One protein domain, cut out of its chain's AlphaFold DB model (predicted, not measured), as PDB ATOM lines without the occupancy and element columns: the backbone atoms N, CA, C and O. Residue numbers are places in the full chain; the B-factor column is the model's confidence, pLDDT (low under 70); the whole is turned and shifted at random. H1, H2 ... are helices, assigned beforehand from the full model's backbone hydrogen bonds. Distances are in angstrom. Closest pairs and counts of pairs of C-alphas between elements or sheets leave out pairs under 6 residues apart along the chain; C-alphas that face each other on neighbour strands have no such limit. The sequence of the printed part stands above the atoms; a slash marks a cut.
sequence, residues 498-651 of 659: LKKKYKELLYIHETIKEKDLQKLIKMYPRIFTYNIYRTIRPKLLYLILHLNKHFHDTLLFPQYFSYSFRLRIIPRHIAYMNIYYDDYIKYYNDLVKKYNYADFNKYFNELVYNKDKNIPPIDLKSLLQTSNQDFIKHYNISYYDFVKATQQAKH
ATOM      1  N   LEU A 498      85.102 128.483  81.557       77.69
ATOM      2  CA  LEU A 498      86.360 128.154  80.892       77.69
ATOM      3  C   LEU A 498      86.747 129.169  79.838       77.69
ATOM      4  O   LEU A 498      87.917 129.515  79.782       77.69
ATOM      5  N   LYS A 499      85.774 129.778  79.156       82.56
ATOM      6  CA  LYS A 499      86.003 130.960  78.320       82.56
ATOM      7  C   LYS A 499      86.694 132.084  79.100       82.56
ATOM      8  O   LYS A 499      87.675 132.652  78.632       82.56
ATOM      9  N   LYS A 500      86.227 132.386  80.319       86.88
ATOM     10  CA  LYS A 500      86.878 133.371  81.197       86.88
ATOM     11  C   LYS A 500      88.275 132.919  81.616       86.88
ATOM     12  O   LYS A 500      89.207 133.700  81.479       86.88
ATOM     13  N   LYS A 501      88.432 131.674  82.080       88.00
ATOM     14  CA  LYS A 501      89.747 131.134  82.467       88.00
ATOM     15  C   LYS A 501      90.750 131.168  81.314       88.00
ATOM     16  O   LYS A 501      91.896 131.526  81.523       88.00
ATOM     17  N   TYR A 502      90.313 130.806  80.116       88.94
ATOM     18  CA  TYR A 502      91.107 130.842  78.898       88.94
ATOM     19  C   TYR A 502      91.614 132.256  78.615       88.94
ATOM     20  O   TYR A 502      92.818 132.457  78.508       88.94
ATOM     21  N   LYS A 503      90.716 133.251  78.612       90.56
ATOM     22  CA  LYS A 503      91.100 134.661  78.452       90.56
ATOM     23  C   LYS A 503      92.065 135.114  79.546       90.56
ATOM     24  O   LYS A 503      93.085 135.722  79.257       90.56
ATOM     25  N   GLU A 504      91.772 134.787  80.802       92.69
ATOM     26  CA  GLU A 504      92.647 135.118  81.929       92.69
ATOM     27  C   GLU A 504      94.042 134.496  81.795       92.69
ATOM     28  O   GLU A 504      94.992 135.128  82.237       92.69
ATOM     29  N   LEU A 505      94.172 133.299  81.209       93.31
ATOM     30  CA  LEU A 505      95.459 132.660  80.912       93.31
ATOM     31  C   LEU A 505      96.189 133.350  79.757       93.31
ATOM     32  O   LEU A 505      97.383 133.615  79.880       93.31
ATOM     33  N   LEU A 506      95.471 133.654  78.673       94.06
ATOM     34  CA  LEU A 506      96.017 134.304  77.483       94.06
ATOM     35  C   LEU A 506      96.632 135.667  77.820       94.06
ATOM     36  O   LEU A 506      97.719 135.984  77.360       94.06
ATOM     37  N   TYR A 507      95.984 136.431  78.700       94.69
ATOM     38  CA  TYR A 507      96.438 137.764  79.102       94.69
ATOM     39  C   TYR A 507      97.357 137.772  80.337       94.69
ATOM     40  O   TYR A 507      97.528 138.814  80.972       94.69
ATOM     41  N   ILE A 508      97.952 136.634  80.732       93.81
ATOM     42  CA  ILE A 508      98.949 136.638  81.821       93.81
ATOM     43  C   ILE A 508     100.214 137.385  81.400       93.81
ATOM     44  O   ILE A 508     100.776 138.106  82.228       93.81
ATOM     45  N   HIS A 509     100.660 137.174  80.161       93.06
ATOM     46  CA  HIS A 509     101.899 137.711  79.610       93.06
ATOM     47  C   HIS A 509     101.763 137.876  78.090       93.06
ATOM     48  O   HIS A 509     101.149 137.037  77.437       93.06
ATOM     49  N   GLU A 510     102.351 138.928  77.528       91.56
ATOM     50  CA  GLU A 510     102.224 139.291  76.105       91.56
ATOM     51  C   GLU A 510     102.800 138.248  75.136       91.56
ATOM     52  O   GLU A 510     102.325 138.097  74.016       91.56
ATOM     53  N   THR A 511     103.783 137.462  75.580       91.31
ATOM     54  CA  THR A 511     104.418 136.419  74.757       91.31
ATOM     55  C   THR A 511     103.554 135.166  74.582       91.31
ATOM     56  O   THR A 511     103.971 134.227  73.899       91.31
ATOM     57  N   ILE A 512     102.397 135.079  75.244       95.12
ATOM     58  CA  ILE A 512     101.521 133.907  75.170       95.12
ATOM     59  C   ILE A 512     100.724 133.985  73.872       95.12
ATOM     60  O   ILE A 512      99.766 134.743  73.747       95.12
ATOM     61  N   LYS A 513     101.104 133.151  72.905       93.56
ATOM     62  CA  LYS A 513     100.360 133.010  71.655       93.56
ATOM     63  C   LYS A 513      99.129 132.145  71.883       93.56
ATOM     64  O   LYS A 513      99.204 131.088  72.510       93.56
ATOM     65  N   GLU A 514      98.011 132.557  71.300       92.56
ATOM     66  CA  GLU A 514      96.742 131.846  71.441       92.56
ATOM     67  C   GLU A 514      96.836 130.377  70.993       92.56
ATOM     68  O   GLU A 514      96.419 129.476  71.720       92.56
ATOM     69  N   LYS A 515      97.492 130.128  69.852       92.12
ATOM     70  CA  LYS A 515      97.732 128.775  69.324       92.12
ATOM     71  C   LYS A 515      98.495 127.883  70.311       92.12
ATOM     72  O   LYS A 515      98.155 126.712  70.468       92.12
ATOM     73  N   ASP A 516      99.504 128.420  70.994       93.50
ATOM     74  CA  ASP A 516     100.276 127.651  71.974       93.50
ATOM     75  C   ASP A 516      99.453 127.402  73.240       93.50
ATOM     76  O   ASP A 516      99.506 126.313  73.806       93.50
ATOM     77  N   LEU A 517      98.640 128.368  73.678       93.44
ATOM     78  CA  LEU A 517      97.744 128.168  74.816       93.44
ATOM     79  C   LEU A 517      96.704 127.074  74.534       93.44
ATOM     80  O   LEU A 517      96.457 126.236  75.403       93.44
ATOM     81  N   GLN A 518      96.127 127.045  73.331       90.62
ATOM     82  CA  GLN A 518      95.217 125.979  72.903       90.62
ATOM     83  C   GLN A 518      95.906 124.609  72.942       90.62
ATOM     84  O   GLN A 518      95.369 123.678  73.546       90.62
ATOM     85  N   LYS A 519      97.126 124.502  72.393       90.50
ATOM     86  CA  LYS A 519      97.941 123.275  72.461       90.50
ATOM     87  C   LYS A 519      98.209 122.845  73.903       90.50
ATOM     88  O   LYS A 519      97.984 121.685  74.244       90.50
ATOM     89  N   LEU A 520      98.617 123.777  74.770       90.88
ATOM     90  CA  LEU A 520      98.872 123.504  76.187       90.88
ATOM     91  C   LEU A 520      97.623 122.955  76.876       90.88
ATOM     92  O   LEU A 520      97.703 121.988  77.628       90.88
ATOM     93  N   ILE A 521      96.470 123.574  76.632       89.44
ATOM     94  CA  ILE A 521      95.201 123.147  77.219       89.44
ATOM     95  C   ILE A 521      94.835 121.750  76.735       89.44
ATOM     96  O   ILE A 521      94.454 120.934  77.573       89.44
ATOM     97  N   LYS A 522      94.971 121.474  75.432       85.88
ATOM     98  CA  LYS A 522      94.662 120.169  74.840       85.88
ATOM     99  C   LYS A 522      95.547 119.058  75.416       85.88
ATOM    100  O   LYS A 522      95.038 118.023  75.833       85.88
ATOM    101  N   MET A 523      96.851 119.307  75.542       85.50
ATOM    102  CA  MET A 523      97.809 118.351  76.119       85.50
ATOM    103  C   MET A 523      97.706 118.231  77.646       85.50
ATOM    104  O   MET A 523      98.034 117.194  78.220       85.50
ATOM    105  N   TYR A 524      97.273 119.292  78.331       89.88
ATOM    106  CA  TYR A 524      97.225 119.341  79.790       89.88
ATOM    107  C   TYR A 524      95.928 119.970  80.328       89.88
ATOM    108  O   TYR A 524      95.958 121.012  80.997       89.88
ATOM    109  N   PRO A 525      94.772 119.286  80.163       88.81
ATOM    110  CA  PRO A 525      93.458 119.791  80.581       88.81
ATOM    111  C   PRO A 525      93.387 120.117  82.080       88.81
ATOM    112  O   PRO A 525      92.619 120.976  82.528       88.81
ATOM    113  N   ARG A 526      94.242 119.463  82.883       88.75
ATOM    114  CA  ARG A 526      94.381 119.685  84.327       88.75
ATOM    115  C   ARG A 526      94.672 121.139  84.681       88.75
ATOM    116  O   ARG A 526      94.315 121.553  85.786       88.75
ATOM    117  N   ILE A 527      95.261 121.926  83.776       89.38
ATOM    118  CA  ILE A 527      95.528 123.351  83.995       89.38
ATOM    119  C   ILE A 527      94.275 124.103  84.461       89.38
ATOM    120  O   ILE A 527      94.333 124.919  85.380       89.38
ATOM    121  N   PHE A 528      93.101 123.741  83.945       87.56
ATOM    122  CA  PHE A 528      91.844 124.373  84.324       87.56
ATOM    123  C   PHE A 528      91.322 123.996  85.709       87.56
ATOM    124  O   PHE A 528      90.404 124.650  86.213       87.56
ATOM    125  N   THR A 529      91.913 123.003  86.366       87.00
ATOM    126  CA  THR A 529      91.601 122.672  87.762       87.00
ATOM    127  C   THR A 529      92.337 123.573  88.752       87.00
ATOM    128  O   THR A 529      91.914 123.705  89.902       87.00
ATOM    129  N   TYR A 530      93.393 124.264  88.309       88.81
ATOM    130  CA  TYR A 530      94.154 125.176  89.152       88.81
ATOM    131  C   TYR A 530      93.516 126.567  89.240       88.81
ATOM    132  O   TYR A 530      92.684 126.992  88.424       88.81
ATOM    133  N   ASN A 531      93.912 127.293  90.286       88.69
ATOM    134  CA  ASN A 531      93.599 128.703  90.427       88.69
ATOM    135  C   ASN A 531      94.566 129.522  89.564       88.69
ATOM    136  O   ASN A 531      95.782 129.414  89.727       88.69
ATOM    137  N   ILE A 532      94.031 130.360  88.679       90.00
ATOM    138  CA  ILE A 532      94.853 131.143  87.752       90.00
ATOM    139  C   ILE A 532      95.761 132.101  88.520       90.00
ATOM    140  O   ILE A 532      96.978 131.994  88.423       90.00
ATOM    141  N   TYR A 533      95.194 132.959  89.363       88.38
ATOM    142  CA  TYR A 533      95.945 134.006  90.055       88.38
ATOM    143  C   TYR A 533      96.902 133.489  91.130       88.38
ATOM    144  O   TYR A 533      97.975 134.048  91.314       88.38
ATOM    145  N   ARG A 534      96.528 132.429  91.851       87.25
ATOM    146  CA  ARG A 534      97.316 131.903  92.979       87.25
ATOM    147  C   ARG A 534      98.295 130.805  92.594       87.25
ATOM    148  O   ARG A 534      99.197 130.511  93.374       87.25
ATOM    149  N   THR A 535      98.097 130.146  91.456       90.50
ATOM    150  CA  THR A 535      98.898 128.973  91.084       90.50
ATOM    151  C   THR A 535      99.546 129.133  89.725       90.50
ATOM    152  O   THR A 535     100.755 128.960  89.636       90.50
ATOM    153  N   ILE A 536      98.780 129.448  88.681       93.75
ATOM    154  CA  ILE A 536      99.311 129.453  87.311       93.75
ATOM    155  C   ILE A 536     100.120 130.719  87.056       93.75
ATOM    156  O   ILE A 536     101.296 130.618  86.732       93.75
ATOM    157  N   ARG A 537      99.527 131.896  87.278       94.44
ATOM    158  CA  ARG A 537     100.158 133.207  87.082       94.44
ATOM    159  C   ARG A 537     101.530 133.318  87.757       94.44
ATOM    160  O   ARG A 537     102.480 133.597  87.035       94.44
ATOM    161  N   PRO A 538     101.688 133.060  89.073       94.06
ATOM    162  CA  PRO A 538     102.996 133.163  89.715       94.06
ATOM    163  C   PRO A 538     104.047 132.242  89.096       94.06
ATOM    164  O   PRO A 538     105.184 132.653  88.897       94.06
ATOM    165  N   LYS A 539     103.663 131.005  88.767       95.94
ATOM    166  CA  LYS A 539     104.581 130.031  88.175       95.94
ATOM    167  C   LYS A 539     104.937 130.394  86.738       95.94
ATOM    168  O   LYS A 539     106.090 130.235  86.363       95.94
ATOM    169  N   LEU A 540     103.972 130.859  85.947       95.94
ATOM    170  CA  LEU A 540     104.195 131.211  84.549       95.94
ATOM    171  C   LEU A 540     105.079 132.451  84.420       95.94
ATOM    172  O   LEU A 540     106.030 132.437  83.651       95.94
ATOM    173  N   LEU A 541     104.811 133.487  85.219       94.88
ATOM    174  CA  LEU A 541     105.655 134.678  85.247       94.88
ATOM    175  C   LEU A 541     107.070 134.346  85.721       94.88
ATOM    176  O   LEU A 541     108.022 134.826  85.129       94.88
ATOM    177  N   TYR A 542     107.224 133.467  86.713       95.06
ATOM    178  CA  TYR A 542     108.550 133.010  87.130       95.06
ATOM    179  C   TYR A 542     109.273 132.204  86.048       95.06
ATOM    180  O   TYR A 542     110.472 132.367  85.868       95.06
ATOM    181  N   LEU A 543     108.547 131.356  85.312       95.94
ATOM    182  CA  LEU A 543     109.104 130.608  84.186       95.94
ATOM    183  C   LEU A 543     109.663 131.566  83.130       95.94
ATOM    184  O   LEU A 543     110.810 131.427  82.726       95.94
ATOM    185  N   ILE A 544     108.869 132.566  82.751       95.12
ATOM    186  CA  ILE A 544     109.243 133.495  81.685       95.12
ATOM    187  C   ILE A 544     110.329 134.471  82.141       95.12
ATOM    188  O   ILE A 544     111.350 134.631  81.483       95.12
ATOM    189  N   LEU A 545     110.121 135.115  83.285       93.25
ATOM    190  CA  LEU A 545     110.915 136.267  83.697       93.25
ATOM    191  C   LEU A 545     112.145 135.885  84.520       93.25
ATOM    192  O   LEU A 545     113.056 136.695  84.611       93.25
ATOM    193  N   HIS A 546     112.150 134.723  85.190       93.12
ATOM    194  CA  HIS A 546     113.190 134.366  86.173       93.12
ATOM    195  C   HIS A 546     113.899 133.029  85.900       93.12
ATOM    196  O   HIS A 546     115.002 132.824  86.402       93.12
ATOM    197  N   LEU A 547     113.307 132.115  85.125       94.62
ATOM    198  CA  LEU A 547     113.942 130.854  84.701       94.62
ATOM    199  C   LEU A 547     114.547 130.926  83.292       94.62
ATOM    200  O   LEU A 547     115.017 129.908  82.790       94.62
ATOM    201  N   ASN A 548     114.504 132.103  82.658       94.50
ATOM    202  CA  ASN A 548     114.935 132.313  81.278       94.50
ATOM    203  C   ASN A 548     114.319 131.295  80.298       94.50
ATOM    204  O   ASN A 548     115.014 130.603  79.552       94.50
ATOM    205  N   LYS A 549     112.989 131.153  80.369       95.31
ATOM    206  CA  LYS A 549     112.194 130.265  79.512       95.31
ATOM    207  C   LYS A 549     111.112 131.023  78.768       95.31
ATOM    208  O   LYS A 549     110.757 132.147  79.100       95.31
ATOM    209  N   HIS A 550     110.538 130.381  77.768       94.62
ATOM    210  CA  HIS A 550     109.409 130.894  77.014       94.62
ATOM    211  C   HIS A 550     108.138 130.126  77.356       94.62
ATOM    212  O   HIS A 550     108.163 128.995  77.839       94.62
ATOM    213  N   PHE A 551     106.982 130.720  77.050       95.25
ATOM    214  CA  PHE A 551     105.703 130.020  77.191       95.25
ATOM    215  C   PHE A 551     105.709 128.669  76.453       95.25
ATOM    216  O   PHE A 551     105.159 127.694  76.959       95.25
ATOM    217  N   HIS A 552     106.382 128.592  75.301       93.75
ATOM    218  CA  HIS A 552     106.493 127.375  74.501       93.75
ATOM    219  C   HIS A 552     107.120 126.191  75.265       93.75
ATOM    220  O   HIS A 552     106.693 125.055  75.076       93.75
ATOM    221  N   ASP A 553     108.032 126.434  76.214       91.88
ATOM    222  CA  ASP A 553     108.632 125.377  77.047       91.88
ATOM    223  C   ASP A 553     107.593 124.649  77.913       91.88
ATOM    224  O   ASP A 553     107.769 123.491  78.301       91.88
ATOM    225  N   THR A 554     106.454 125.296  78.185       92.25
ATOM    226  CA  THR A 554     105.338 124.652  78.885       92.25
ATOM    227  C   THR A 554     104.665 123.565  78.051       92.25
ATOM    228  O   THR A 554     104.026 122.699  78.637       92.25
ATOM    229  N   LEU A 555     104.824 123.550  76.723       90.06
ATOM    230  CA  LEU A 555     104.328 122.469  75.864       90.06
ATOM    231  C   LEU A 555     105.187 121.207  75.992       90.06
ATOM    232  O   LEU A 555     104.655 120.099  75.989       90.06
ATOM    233  N   LEU A 556     106.500 121.377  76.168       89.38
ATOM    234  CA  LEU A 556     107.453 120.281  76.375       89.38
ATOM    235  C   LEU A 556     107.355 119.692  77.789       89.38
ATOM    236  O   LEU A 556     107.620 118.504  78.002       89.38
ATOM    237  N   PHE A 557     106.960 120.517  78.765       90.81
ATOM    238  CA  PHE A 557     106.769 120.096  80.151       90.81
ATOM    239  C   PHE A 557     105.529 120.726  80.825       90.81
ATOM    240  O   PHE A 557     105.654 121.501  81.782       90.81
ATOM    241  N   PRO A 558     104.297 120.350  80.419       89.94
ATOM    242  CA  PRO A 558     103.065 120.946  80.961       89.94
ATOM    243  C   PRO A 558     102.877 120.714  82.464       89.94
ATOM    244  O   PRO A 558     102.262 121.508  83.186       89.94
ATOM    245  N   GLN A 559     103.460 119.622  82.968       89.62
ATOM    246  CA  GLN A 559     103.428 119.252  84.376       89.62
ATOM    247  C   GLN A 559     104.144 120.270  85.283       89.62
ATOM    248  O   GLN A 559     103.898 120.250  86.492       89.62
ATOM    249  N   TYR A 560     104.923 121.216  84.736       94.19
ATOM    250  CA  TYR A 560     105.494 122.359  85.461       94.19
ATOM    251  C   TYR A 560     104.504 122.984  86.462       94.19
ATOM    252  O   TYR A 560     104.809 123.169  87.643       94.19
ATOM    253  N   PHE A 561     103.253 123.203  86.039       93.31
ATOM    254  CA  PHE A 561     102.223 123.819  86.879       93.31
ATOM    255  C   PHE A 561     101.754 122.959  88.060       93.31
ATOM    256  O   PHE A 561     101.112 123.494  88.968       93.31
ATOM    257  N   SER A 562     102.066 121.662  88.094       90.25
ATOM    258  CA  SER A 562     101.746 120.780  89.225       90.25
ATOM    259  C   SER A 562     102.752 120.886  90.377       90.25
ATOM    260  O   SER A 562     102.366 120.725  91.535       90.25
ATOM    261  N   TYR A 563     104.011 121.240  90.098       93.69
ATOM    262  CA  TYR A 563     105.059 121.285  91.119       93.69
ATOM    263  C   TYR A 563     104.879 122.462  92.071       93.69
ATOM    264  O   TYR A 563     104.448 123.551  91.683       93.69
ATOM    265  N   SER A 564     105.203 122.263  93.348       91.19
ATOM    266  CA  SER A 564     105.080 123.320  94.353       91.19
ATOM    267  C   SER A 564     105.997 124.494  94.022       91.19
ATOM    268  O   SER A 564     107.209 124.331  93.893       91.19
ATOM    269  N   PHE A 565     105.426 125.697  93.946       92.12
ATOM    270  CA  PHE A 565     106.204 126.889  93.623       92.12
ATOM    271  C   PHE A 565     107.270 127.169  94.691       92.12
ATOM    272  O   PHE A 565     108.441 127.334  94.374       92.12
ATOM    273  N   ARG A 566     106.871 127.113  95.970       88.94
ATOM    274  CA  ARG A 566     107.743 127.407  97.117       88.94
ATOM    275  C   ARG A 566     108.606 126.237  97.582       88.94
ATOM    276  O   ARG A 566     109.607 126.477  98.239       88.94
ATOM    277  N   LEU A 567     108.204 124.995  97.306       89.88
ATOM    278  CA  LEU A 567     108.900 123.809  97.834       89.88
ATOM    279  C   LEU A 567     109.697 123.041  96.778       89.88
ATOM    280  O   LEU A 567     110.476 122.170  97.145       89.88
ATOM    281  N   ARG A 568     109.494 123.322  95.486       93.25
ATOM    282  CA  ARG A 568     110.160 122.596  94.401       93.25
ATOM    283  C   ARG A 568     110.809 123.537  93.397       93.25
ATOM    284  O   ARG A 568     112.016 123.467  93.232       93.25
ATOM    285  N   ILE A 569     110.028 124.426  92.783       95.31
ATOM    286  CA  ILE A 569     110.502 125.270  91.675       95.31
ATOM    287  C   ILE A 569     111.586 126.245  92.149       95.31
ATOM    288  O   ILE A 569     112.718 126.168  91.687       95.31
ATOM    289  N   ILE A 570     111.263 127.117  93.110       94.06
ATOM    290  CA  ILE A 570     112.200 128.149  93.584       94.06
ATOM    291  C   ILE A 570     113.433 127.537  94.274       94.06
ATOM    292  O   ILE A 570     114.540 127.927  93.916       94.06
ATOM    293  N   PRO A 571     113.303 126.572  95.215       94.38
ATOM    294  CA  PRO A 571     114.472 125.968  95.859       94.38
ATOM    295  C   PRO A 571     115.468 125.345  94.885       94.38
ATOM    296  O   PRO A 571     116.669 125.535  95.044       94.38
ATOM    297  N   ARG A 572     114.979 124.618  93.872       96.38
ATOM    298  CA  ARG A 572     115.853 123.953  92.902       96.38
ATOM    299  C   ARG A 572     116.482 124.926  91.923       96.38
ATOM    300  O   ARG A 572     117.647 124.756  91.595       96.38
ATOM    301  N   HIS A 573     115.752 125.964  91.527       95.69
ATOM    302  CA  HIS A 573     116.338 127.042  90.747       95.69
ATOM    303  C   HIS A 573     117.480 127.725  91.517       95.69
ATOM    304  O   HIS A 573     118.573 127.827  90.989       95.69
ATOM    305  N   ILE A 574     117.285 128.092  92.788       94.50
ATOM    306  CA  ILE A 574     118.359 128.688  93.609       94.50
ATOM    307  C   ILE A 574     119.549 127.739  93.753       94.50
ATOM    308  O   ILE A 574     120.686 128.174  93.618       94.50
ATOM    309  N   ALA A 575     119.299 126.455  94.031       95.56
ATOM    310  CA  ALA A 575     120.368 125.468  94.166       95.56
ATOM    311  C   ALA A 575     121.199 125.361  92.880       95.56
ATOM    312  O   ALA A 575     122.419 125.320  92.956       95.56
ATOM    313  N   TYR A 576     120.537 125.388  91.720       96.06
ATOM    314  CA  TYR A 576     121.194 125.428  90.418       96.06
ATOM    315  C   TYR A 576     122.000 126.721  90.216       96.06
ATOM    316  O   TYR A 576     123.158 126.666  89.827       96.06
ATOM    317  N   MET A 577     121.437 127.888  90.547       94.88
ATOM    318  CA  MET A 577     122.144 129.164  90.376       94.88
ATOM    319  C   MET A 577     123.352 129.312  91.306       94.88
ATOM    320  O   MET A 577     124.349 129.901  90.908       94.88
ATOM    321  N   ASN A 578     123.312 128.741  92.512       93.25
ATOM    322  CA  ASN A 578     124.450 128.744  93.441       93.25
ATOM    323  C   ASN A 578     125.690 128.003  92.897       93.25
ATOM    324  O   ASN A 578     126.768 128.180  93.448       93.25
ATOM    325  N   ILE A 579     125.565 127.204  91.832       94.19
ATOM    326  CA  ILE A 579     126.721 126.600  91.144       94.19
ATOM    327  C   ILE A 579     127.560 127.681  90.438       94.19
ATOM    328  O   ILE A 579     128.773 127.553  90.323       94.19
ATOM    329  N   TYR A 580     126.918 128.763  89.989       94.44
ATOM    330  CA  TYR A 580     127.514 129.801  89.136       94.44
ATOM    331  C   TYR A 580     127.714 131.145  89.860       94.44
ATOM    332  O   TYR A 580     128.250 132.112  89.303       94.44
ATOM    333  N   TYR A 581     127.256 131.230  91.108       92.19
ATOM    334  CA  TYR A 581     127.321 132.421  91.943       92.19
ATOM    335  C   TYR A 581     127.775 132.055  93.351       92.19
ATOM    336  O   TYR A 581     127.126 131.241  94.004       92.19
ATOM    337  N   ASP A 582     128.778 132.769  93.866       86.88
ATOM    338  CA  ASP A 582     129.246 132.613  95.252       86.88
ATOM    339  C   ASP A 582     128.111 132.810  96.273       86.88
ATOM    340  O   ASP A 582     127.989 132.083  97.261       86.88
ATOM    341  N   ASP A 583     127.241 133.794  96.017       87.19
ATOM    342  CA  ASP A 583     125.990 133.999  96.749       87.19
ATOM    343  C   ASP A 583     124.910 134.578  95.821       87.19
ATOM    344  O   ASP A 583     124.704 135.796  95.731       87.19
ATOM    345  N   TYR A 584     124.195 133.688  95.124       91.25
ATOM    346  CA  TYR A 584     123.104 134.070  94.220       91.25
ATOM    347  C   TYR A 584     122.022 134.898  94.924       91.25
ATOM    348  O   TYR A 584     121.436 135.806  94.339       91.25
ATOM    349  N   ILE A 585     121.745 134.609  96.196       89.19
ATOM    350  CA  ILE A 585     120.675 135.266  96.948       89.19
ATOM    351  C   ILE A 585     121.048 136.698  97.280       89.19
ATOM    352  O   ILE A 585     120.208 137.595  97.178       89.19
ATOM    353  N   LYS A 586     122.300 136.927  97.679       89.69
ATOM    354  CA  LYS A 586     122.816 138.279  97.866       89.69
ATOM    355  C   LYS A 586     122.738 139.062  96.556       89.69
ATOM    356  O   LYS A 586     122.140 140.135  96.556       89.69
ATOM    357  N   TYR A 587     123.216 138.480  95.453       91.12
ATOM    358  CA  TYR A 587     123.136 139.097  94.125       91.12
ATOM    359  C   TYR A 587     121.691 139.449  93.736       91.12
ATOM    360  O   TYR A 587     121.395 140.598  93.413       91.12
ATOM    361  N   TYR A 588     120.761 138.499  93.870       90.81
ATOM    362  CA  TYR A 588     119.332 138.709  93.630       90.81
ATOM    363  C   TYR A 588     118.776 139.869  94.465       90.81
ATOM    364  O   TYR A 588     118.091 140.747  93.945       90.81
ATOM    365  N   ASN A 589     119.072 139.900  95.767       89.00
ATOM    366  CA  ASN A 589     118.578 140.951  96.654       89.00
ATOM    367  C   ASN A 589     119.160 142.326  96.313       89.00
ATOM    368  O   ASN A 589     118.469 143.330  96.474       89.00
ATOM    369  N   ASP A 590     120.405 142.388  95.849       90.94
ATOM    370  CA  ASP A 590     121.027 143.642  95.434       90.94
ATOM    371  C   ASP A 590     120.431 144.150  94.113       90.94
ATOM    372  O   ASP A 590     120.157 145.345  93.997       90.94
ATOM    373  N   LEU A 591     120.083 143.255  93.178       89.69
ATOM    374  CA  LEU A 591     119.285 143.612  91.998       89.69
ATOM    375  C   LEU A 591     117.906 144.168  92.387       89.69
ATOM    376  O   LEU A 591     117.506 145.217  91.885       89.69
ATOM    377  N   VAL A 592     117.200 143.522  93.322       87.19
ATOM    378  CA  VAL A 592     115.886 143.991  93.804       87.19
ATOM    379  C   VAL A 592     115.969 145.372  94.467       87.19
ATOM    380  O   VAL A 592     115.014 146.138  94.391       87.19
ATOM    381  N   LYS A 593     117.086 145.711  95.125       89.56
ATOM    382  CA  LYS A 593     117.299 147.057  95.694       89.56
ATOM    383  C   LYS A 593     117.641 148.096  94.628       89.56
ATOM    384  O   LYS A 593     117.271 149.255  94.785       89.56
ATOM    385  N   LYS A 594     118.398 147.697  93.601       92.12
ATOM    386  CA  LYS A 594     118.920 148.597  92.566       92.12
ATOM    387  C   LYS A 594     117.842 149.030  91.574       92.12
ATOM    388  O   LYS A 594     117.837 150.184  91.158       92.12
ATOM    389  N   TYR A 595     116.949 148.120  91.195       88.25
ATOM    390  CA  TYR A 595     115.928 148.364  90.180       88.25
ATOM    391  C   TYR A 595     114.541 148.483  90.808       88.25
ATOM    392  O   TYR A 595     114.222 147.809  91.787       88.25
ATOM    393  N   ASN A 596     113.673 149.307  90.212       88.69
ATOM    394  CA  ASN A 596     112.253 149.215  90.529       88.69
ATOM    395  C   ASN A 596     111.706 147.853  90.063       88.69
ATOM    396  O   ASN A 596     112.315 147.139  89.268       88.69
ATOM    397  N   TYR A 597     110.527 147.487  90.551       83.69
ATOM    398  CA  TYR A 597     109.962 146.163  90.312       83.69
ATOM    399  C   TYR A 597     109.692 145.846  88.825       83.69
ATOM    400  O   TYR A 597     109.794 144.686  88.419       83.69
ATOM    401  N   ALA A 598     109.318 146.844  88.019       85.38
ATOM    402  CA  ALA A 598     109.041 146.644  86.599       85.38
ATOM    403  C   ALA A 598     110.339 146.373  85.830       85.38
ATOM    404  O   ALA A 598     110.442 145.352  85.152       85.38
ATOM    405  N   ASP A 599     111.350 147.222  86.026       88.00
ATOM    406  CA  ASP A 599     112.662 147.087  85.388       88.00
ATOM    407  C   ASP A 599     113.389 145.828  85.852       88.00
ATOM    408  O   ASP A 599     113.946 145.102  85.033       88.00
ATOM    409  N   PHE A 600     113.315 145.515  87.151       88.56
ATOM    410  CA  PHE A 600     113.879 144.289  87.705       88.56
ATOM    411  C   PHE A 600     113.377 143.064  86.944       88.56
ATOM    412  O   PHE A 600     114.179 142.252  86.511       88.56
ATOM    413  N   ASN A 601     112.062 142.944  86.744       88.69
ATOM    414  CA  ASN A 601     111.488 141.801  86.038       88.69
ATOM    415  C   ASN A 601     111.745 141.837  84.528       88.69
ATOM    416  O   ASN A 601     111.883 140.775  83.930       88.69
ATOM    417  N   LYS A 602     111.802 143.027  83.922       88.50
ATOM    418  CA  LYS A 602     112.067 143.194  82.489       88.50
ATOM    419  C   LYS A 602     113.483 142.745  82.119       88.50
ATOM    420  O   LYS A 602     113.646 142.016  81.150       88.50
ATOM    421  N   TYR A 603     114.479 143.144  82.908       90.50
ATOM    422  CA  TYR A 603     115.895 142.902  82.610       90.50
ATOM    423  C   TYR A 603     116.491 141.714  83.380       90.50
ATOM    424  O   TYR A 603     117.667 141.406  83.214       90.50
ATOM    425  N   PHE A 604     115.710 141.027  84.226       92.38
ATOM    426  CA  PHE A 604     116.215 139.957  85.095       92.38
ATOM    427  C   PHE A 604     117.016 138.901  84.333       92.38
ATOM    428  O   PHE A 604     118.143 138.599  84.715       92.38
ATOM    429  N   ASN A 605     116.441 138.346  83.260       92.44
ATOM    430  CA  ASN A 605     117.077 137.267  82.511       92.44
ATOM    431  C   ASN A 605     118.417 137.713  81.908       92.44
ATOM    432  O   ASN A 605     119.390 136.977  82.008       92.44
ATOM    433  N   GLU A 606     118.496 138.930  81.363       91.94
ATOM    434  CA  GLU A 606     119.736 139.488  80.807       91.94
ATOM    435  C   GLU A 606     120.800 139.710  81.888       91.94
ATOM    436  O   GLU A 606     121.973 139.426  81.672       91.94
ATOM    437  N   LEU A 607     120.398 140.173  83.076       92.56
ATOM    438  CA  LEU A 607     121.309 140.451  84.192       92.56
ATOM    439  C   LEU A 607     121.807 139.186  84.902       92.56
ATOM    440  O   LEU A 607     122.889 139.189  85.491       92.56
ATOM    441  N   VAL A 608     120.994 138.130  84.918       92.62
ATOM    442  CA  VAL A 608     121.233 136.909  85.700       92.62
ATOM    443  C   VAL A 608     121.763 135.762  84.839       92.62
ATOM    444  O   VAL A 608     122.553 134.958  85.311       92.62
ATOM    445  N   TYR A 609     121.374 135.689  83.572       93.12
ATOM    446  CA  TYR A 609     121.854 134.681  82.623       93.12
ATOM    447  C   TYR A 609     122.766 135.317  81.570       93.12
ATOM    448  O   TYR A 609     122.722 134.954  80.396       93.12
ATOM    449  N   ASN A 610     123.567 136.302  81.986       87.12
ATOM    450  CA  ASN A 610     124.523 136.958  81.100       87.12
ATOM    451  C   ASN A 610     125.595 135.973  80.598       87.12
ATOM    452  O   ASN A 610     125.845 134.925  81.201       87.12
ATOM    453  N   LYS A 611     126.233 136.329  79.478       77.75
ATOM    454  CA  LYS A 611     127.248 135.486  78.833       77.75
ATOM    455  C   LYS A 611     128.451 135.229  79.746       77.75
ATOM    456  O   LYS A 611     128.953 134.115  79.752       77.75
ATOM    457  N   ASP A 612     128.836 136.193  80.578       84.44
ATOM    458  CA  ASP A 612     130.003 136.082  81.467       84.44
ATOM    459  C   ASP A 612     129.878 134.937  82.483       84.44
ATOM    460  O   ASP A 612     130.878 134.377  82.929       84.44
ATOM    461  N   LYS A 613     128.648 134.565  82.858       85.50
ATOM    462  CA  LYS A 613     128.388 133.465  83.795       85.50
ATOM    463  C   LYS A 613     128.355 132.080  83.146       85.50
ATOM    464  O   LYS A 613     128.377 131.100  83.886       85.50
ATOM    465  N   ASN A 614     128.296 131.985  81.813       88.25
ATOM    466  CA  ASN A 614     128.246 130.721  81.061       88.25
ATOM    467  C   ASN A 614     127.221 129.700  81.611       88.25
ATOM    468  O   ASN A 614     127.471 128.494  81.632       88.25
ATOM    469  N   ILE A 615     126.060 130.174  82.081       93.56
ATOM    470  CA  ILE A 615     125.029 129.313  82.681       93.56
ATOM    471  C   ILE A 615     124.318 128.539  81.562       93.56
ATOM    472  O   ILE A 615     123.725 129.170  80.681       93.56
ATOM    473  N   PRO A 616     124.311 127.194  81.586       91.88
ATOM    474  CA  PRO A 616     123.643 126.423  80.555       91.88
ATOM    475  C   PRO A 616     122.115 126.596  80.629       91.88
ATOM    476  O   PRO A 616     121.559 126.816  81.716       91.88
ATOM    477  N   PRO A 617     121.401 126.467  79.493       91.19
ATOM    478  CA  PRO A 617     119.945 126.502  79.481       91.19
ATOM    479  C   PRO A 617     119.351 125.439  80.411       91.19
ATOM    480  O   PRO A 617     119.642 124.253  80.298       91.19
ATOM    481  N   ILE A 618     118.461 125.859  81.309       93.50
ATOM    482  CA  ILE A 618     117.848 124.963  82.298       93.50
ATOM    483  C   ILE A 618     116.947 123.929  81.607       93.50
ATOM    484  O   ILE A 618     115.966 124.305  80.972       93.50
ATOM    485  N   ASP A 619     117.180 122.630  81.778       92.25
ATOM    486  CA  ASP A 619     116.169 121.621  81.435       92.25
ATOM    487  C   ASP A 619     115.138 121.490  82.570       92.25
ATOM    488  O   ASP A 619     115.456 121.077  83.686       92.25
ATOM    489  N   LEU A 620     113.873 121.821  82.292       92.12
ATOM    490  CA  LEU A 620     112.800 121.787  83.290       92.12
ATOM    491  C   LEU A 620     112.523 120.374  83.825       92.12
ATOM    492  O   LEU A 620     112.111 120.246  84.985       92.12
ATOM    493  N   LYS A 621     112.736 119.322  83.021       90.06
ATOM    494  CA  LYS A 621     112.528 117.935  83.465       90.06
ATOM    495  C   LYS A 621     113.606 117.533  84.463       90.06
ATOM    496  O   LYS A 621     113.267 117.149  85.586       90.06
ATOM    497  N   SER A 622     114.876 117.714  84.107       90.31
ATOM    498  CA  SER A 622     116.013 117.459  85.002       90.31
ATOM    499  C   SER A 622     115.938 118.307  86.275       90.31
ATOM    500  O   SER A 622     116.152 117.799  87.380       90.31
ATOM    501  N   LEU A 623     115.496 119.564  86.153       94.00
ATOM    502  CA  LEU A 623     115.304 120.450  87.294       94.00
ATOM    503  C   LEU A 623     114.173 119.976  88.217       94.00
ATOM    504  O   LEU A 623     114.332 120.032  89.431       94.00
ATOM    505  N   LEU A 624     113.009 119.539  87.716       94.00
ATOM    506  CA  LEU A 624     111.799 119.417  88.553       94.00
ATOM    507  C   LEU A 624     111.250 118.002  88.722       94.00
ATOM    508  O   LEU A 624     110.651 117.732  89.770       94.00
ATOM    509  N   GLN A 625     111.429 117.119  87.743       90.75
ATOM    510  CA  GLN A 625     110.848 115.773  87.743       90.75
ATOM    511  C   GLN A 625     111.679 114.774  88.558       90.75
ATOM    512  O   GLN A 625     111.113 113.926  89.241       90.75
ATOM    513  N   THR A 626     113.001 114.933  88.564       90.56
ATOM    514  CA  THR A 626     113.979 114.088  89.277       90.56
ATOM    515  C   THR A 626     113.752 114.022  90.789       90.56
ATOM    516  O   THR A 626     113.278 114.987  91.400       90.56
ATOM    517  N   SER A 627     114.132 112.927  91.455       91.88
ATOM    518  CA  SER A 627     114.148 112.883  92.927       91.88
ATOM    519  C   SER A 627     115.133 113.924  93.496       91.88
ATOM    520  O   SER A 627     115.861 114.580  92.753       91.88
ATOM    521  N   ASN A 628     115.128 114.179  94.809       92.44
ATOM    522  CA  ASN A 628     116.128 115.099  95.379       92.44
ATOM    523  C   ASN A 628     117.545 114.523  95.269       92.44
ATOM    524  O   ASN A 628     118.466 115.287  95.013       92.44
ATOM    525  N   GLN A 629     117.702 113.207  95.423       92.12
ATOM    526  CA  GLN A 629     118.989 112.529  95.274       92.12
ATOM    527  C   GLN A 629     119.493 112.625  93.833       92.12
ATOM    528  O   GLN A 629     120.626 113.044  93.614       92.12
ATOM    529  N   ASP A 630     118.629 112.345  92.854       93.62
ATOM    530  CA  ASP A 630     119.007 112.414  91.439       93.62
ATOM    531  C   ASP A 630     119.313 113.846  91.006       93.62
ATOM    532  O   ASP A 630     120.259 114.066  90.265       93.62
ATOM    533  N   PHE A 631     118.555 114.831  91.496       95.06
ATOM    534  CA  PHE A 631     118.833 116.248  91.250       95.06
ATOM    535  C   PHE A 631     120.224 116.654  91.760       95.06
ATOM    536  O   PHE A 631     120.995 117.270  91.030       95.06
ATOM    537  N   ILE A 632     120.543 116.287  93.006       95.31
ATOM    538  CA  ILE A 632     121.839 116.544  93.653       95.31
ATOM    539  C   ILE A 632     122.967 115.901  92.843       95.31
ATOM    540  O   ILE A 632     123.944 116.571  92.522       95.31
ATOM    541  N   LYS A 633     122.803 114.629  92.460       95.00
ATOM    542  CA  LYS A 633     123.789 113.883  91.671       95.00
ATOM    543  C   LYS A 633     123.975 114.476  90.273       95.00
ATOM    544  O   LYS A 633     125.104 114.673  89.848       95.00
ATOM    545  N   HIS A 634     122.879 114.775  89.574       94.56
ATOM    546  CA  HIS A 634     122.897 115.272  88.198       94.56
ATOM    547  C   HIS A 634     123.607 116.624  88.073       94.56
ATOM    548  O   HIS A 634     124.384 116.817  87.146       94.56
ATOM    549  N   TYR A 635     123.376 117.541  89.017       95.19
ATOM    550  CA  TYR A 635     124.008 118.864  89.018       95.19
ATOM    551  C   TYR A 635     125.277 118.943  89.881       95.19
ATOM    552  O   TYR A 635     125.806 120.033  90.077       95.19
ATOM    553  N   ASN A 636     125.754 117.811  90.410       94.94
ATOM    554  CA  ASN A 636     126.921 117.726  91.291       94.94
ATOM    555  C   ASN A 636     126.885 118.719  92.477       94.94
ATOM    556  O   ASN A 636     127.868 119.383  92.797       94.94
ATOM    557  N   ILE A 637     125.721 118.848  93.119       94.69
ATOM    558  CA  ILE A 637     125.502 119.744  94.265       94.69
ATOM    559  C   ILE A 637     125.670 118.931  95.550       94.69
ATOM    560  O   ILE A 637     125.159 117.820  95.639       94.69
ATOM    561  N   SER A 638     126.311 119.469  96.591       94.88
ATOM    562  CA  SER A 638     126.346 118.778  97.886       94.88
ATOM    563  C   SER A 638     124.958 118.754  98.552       94.88
ATOM    564  O   SER A 638     124.138 119.663  98.388       94.88
ATOM    565  N   TYR A 639     124.676 117.739  99.376       94.00
ATOM    566  CA  TYR A 639     123.423 117.710 100.146       94.00
ATOM    567  C   TYR A 639     123.265 118.957 101.034       94.00
ATOM    568  O   TYR A 639     122.168 119.509 101.150       94.00
ATOM    569  N   TYR A 640     124.366 119.427 101.626       94.69
ATOM    570  CA  TYR A 640     124.379 120.624 102.463       94.69
ATOM    571  C   TYR A 640     123.970 121.876 101.675       94.69
ATOM    572  O   TYR A 640     123.082 122.610 102.116       94.69
ATOM    573  N   ASP A 641     124.539 122.082 100.487       91.44
ATOM    574  CA  ASP A 641     124.235 123.247  99.649       91.44
ATOM    575  C   ASP A 641     122.800 123.217  99.130       91.44
ATOM    576  O   ASP A 641     122.112 124.241  99.130       91.44
ATOM    577  N   PHE A 642     122.285 122.031  98.796       93.81
ATOM    578  CA  PHE A 642     120.879 121.858  98.438       93.81
ATOM    579  C   PHE A 642     119.928 122.239  99.591       93.81
ATOM    580  O   PHE A 642     118.928 122.946  99.395       93.81
ATOM    581  N   VAL A 643     120.232 121.809 100.822       93.25
ATOM    582  CA  VAL A 643     119.442 122.172 102.010       93.25
ATOM    583  C   VAL A 643     119.542 123.672 102.291       93.25
ATOM    584  O   VAL A 643     118.516 124.311 102.555       93.25
ATOM    585  N   LYS A 644     120.741 124.255 102.190       90.50
ATOM    586  CA  LYS A 644     120.984 125.696 102.356       90.50
ATOM    587  C   LYS A 644     120.164 126.510 101.352       90.50
ATOM    588  O   LYS A 644     119.412 127.393 101.773       90.50
ATOM    589  N   ALA A 645     120.203 126.149 100.069       88.06
ATOM    590  CA  ALA A 645     119.392 126.758  99.014       88.06
ATOM    591  C   ALA A 645     117.888 126.679  99.323       88.06
ATOM    592  O   ALA A 645     117.153 127.657  99.182       88.06
ATOM    593  N   THR A 646     117.423 125.539  99.843       88.88
ATOM    594  CA  THR A 646     116.018 125.355 100.234       88.88
ATOM    595  C   THR A 646     115.595 126.262 101.393       88.88
ATOM    596  O   THR A 646     114.453 126.729 101.431       88.88
ATOM    597  N   GLN A 647     116.488 126.547 102.347       89.44
ATOM    598  CA  GLN A 647     116.208 127.512 103.415       89.44
ATOM    599  C   GLN A 647     116.225 128.947 102.890       89.44
ATOM    600  O   GLN A 647     115.309 129.714 103.187       89.44
ATOM    601  N   GLN A 648     117.212 129.289 102.062       85.19
ATOM    602  CA  GLN A 648     117.314 130.600 101.421       85.19
ATOM    603  C   GLN A 648     116.063 130.931 100.590       85.19
ATOM    604  O   GLN A 648     115.527 132.036 100.683       85.19
ATOM    605  N   ALA A 649     115.514 129.946  99.872       85.56
ATOM    606  CA  ALA A 649     114.295 130.073  99.072       85.56
ATOM    607  C   ALA A 649     113.078 130.601  99.844       85.56
ATOM    608  O   ALA A 649     112.211 131.256  99.265       85.56
ATOM    609  N   LYS A 650     112.991 130.333 101.155       80.06
ATOM    610  CA  LYS A 650     111.878 130.799 102.001       80.06
ATOM    611  C   LYS A 650     111.887 132.312 102.205       80.06
ATOM    612  O   LYS A 650     110.846 132.878 102.532       80.06
ATOM    613  N   HIS A 651     113.053 132.933 102.046       74.06
ATOM    614  CA  HIS A 651     113.290 134.345 102.318       74.06
ATOM    615  C   HIS A 651     113.436 135.187 101.047       74.06
ATOM    616  O   HIS A 651     113.486 136.410 101.156       74.06
TER     617      HIS A 651
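What this domain is: This is residues 498 to 651 of the 659 residues of an uncharacterized protein of Plasmodium falciparum (isolate HB3) (UniProt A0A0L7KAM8). Two staggered helices, H4 and H7, run the same way through the middle, nearly parallel, with mostly short helices around them. H1 and H2 make one end; towards the other, H8 and H9 form an arm-like pair on one side, while H10, H11 and H12 gather round H7, with H12 crossing it. The short helices H3, H6 and H10 form a row beside the middle helices. The 154 printed residues have twelve named helices, H1 to H12 in chain order, and no named strand: all helix, with mostly crossed packing. The whole is compact, with a radius of gyration of the C-alphas of 15.9 A and spans of 46 by 36 by 27 A.

Where its parts are: H1, residues 498 to 506, begins at C-alpha (86.360, 128.154, 80.892). H2 is residues 514 to 523, 14.3 A long, and H3 525 to 529. H4, 532 to 546, is 18.7 A long. H5 is 553 to 556 and H6 558 to 562. H7, 565 to 577, is 16.4 A long. H8, 584 to 594, is 15.2 A long, and H9, 597 to 608, is 15.3 A. H10 is 620 to 624 and H11 628 to 634. H12, 639 to 648, is 14.3 A long and ends at C-alpha (117.314, 130.600, 101.421).

How they stand to each other: H4 and H7 are the hubs, each touching three helices; they are close but not clearly touching, C-alphas 539 and 565 being closest at 6.5 A. With residues 532 to 537 alone, H4 touches H1 at a shallow tilt of 22 degrees, closest C-alphas 505 and 532, 7.0 A. H4 touches H6, closest C-alphas 536 and 561, 6.4 A, and H9, closest 545 and 601, 6.0 A. H2 touches H5, closest C-alphas 520 and 555, 5.6 A. H3 is close but not clearly touching H6, closest C-alphas 527 and 561, 7.3 A. H7 touches H12 at a steep tilt of 59 degrees, closest C-alphas 571 and 646, 4.7 A. H7 touches H10, closest C-alphas 572 and 623, 6.6 A, and only just H8, with 3 pairs of C-alphas within 8 A, closest 577 and 584, 6.3 A. H10 and H11 only just touch, with 3 such pairs, closest 623 and 631, 6.8 A. Every O i to N i+4 pair is within hydrogen-bond range in H1, H2, H8, H10, H11 and H12; the counts are 8 of 11 in H4, 6 of 9 in H7, 6 of 8 in H9, and 0 of 1 in H3 and in H6, where 2 of 2 O i to N i+3 pairs each are within range, while H5 is too short for an i+4 pair.

The domain as a whole: The C-alphas of Lys 499 and Tyr 640, the two farthest apart, are 46.5 A apart. The printed part has no cut; the link from H9 to H10 is long, with 11 residues. The mean pLDDT of the printed part is 91.1, and no printed residue is under 70.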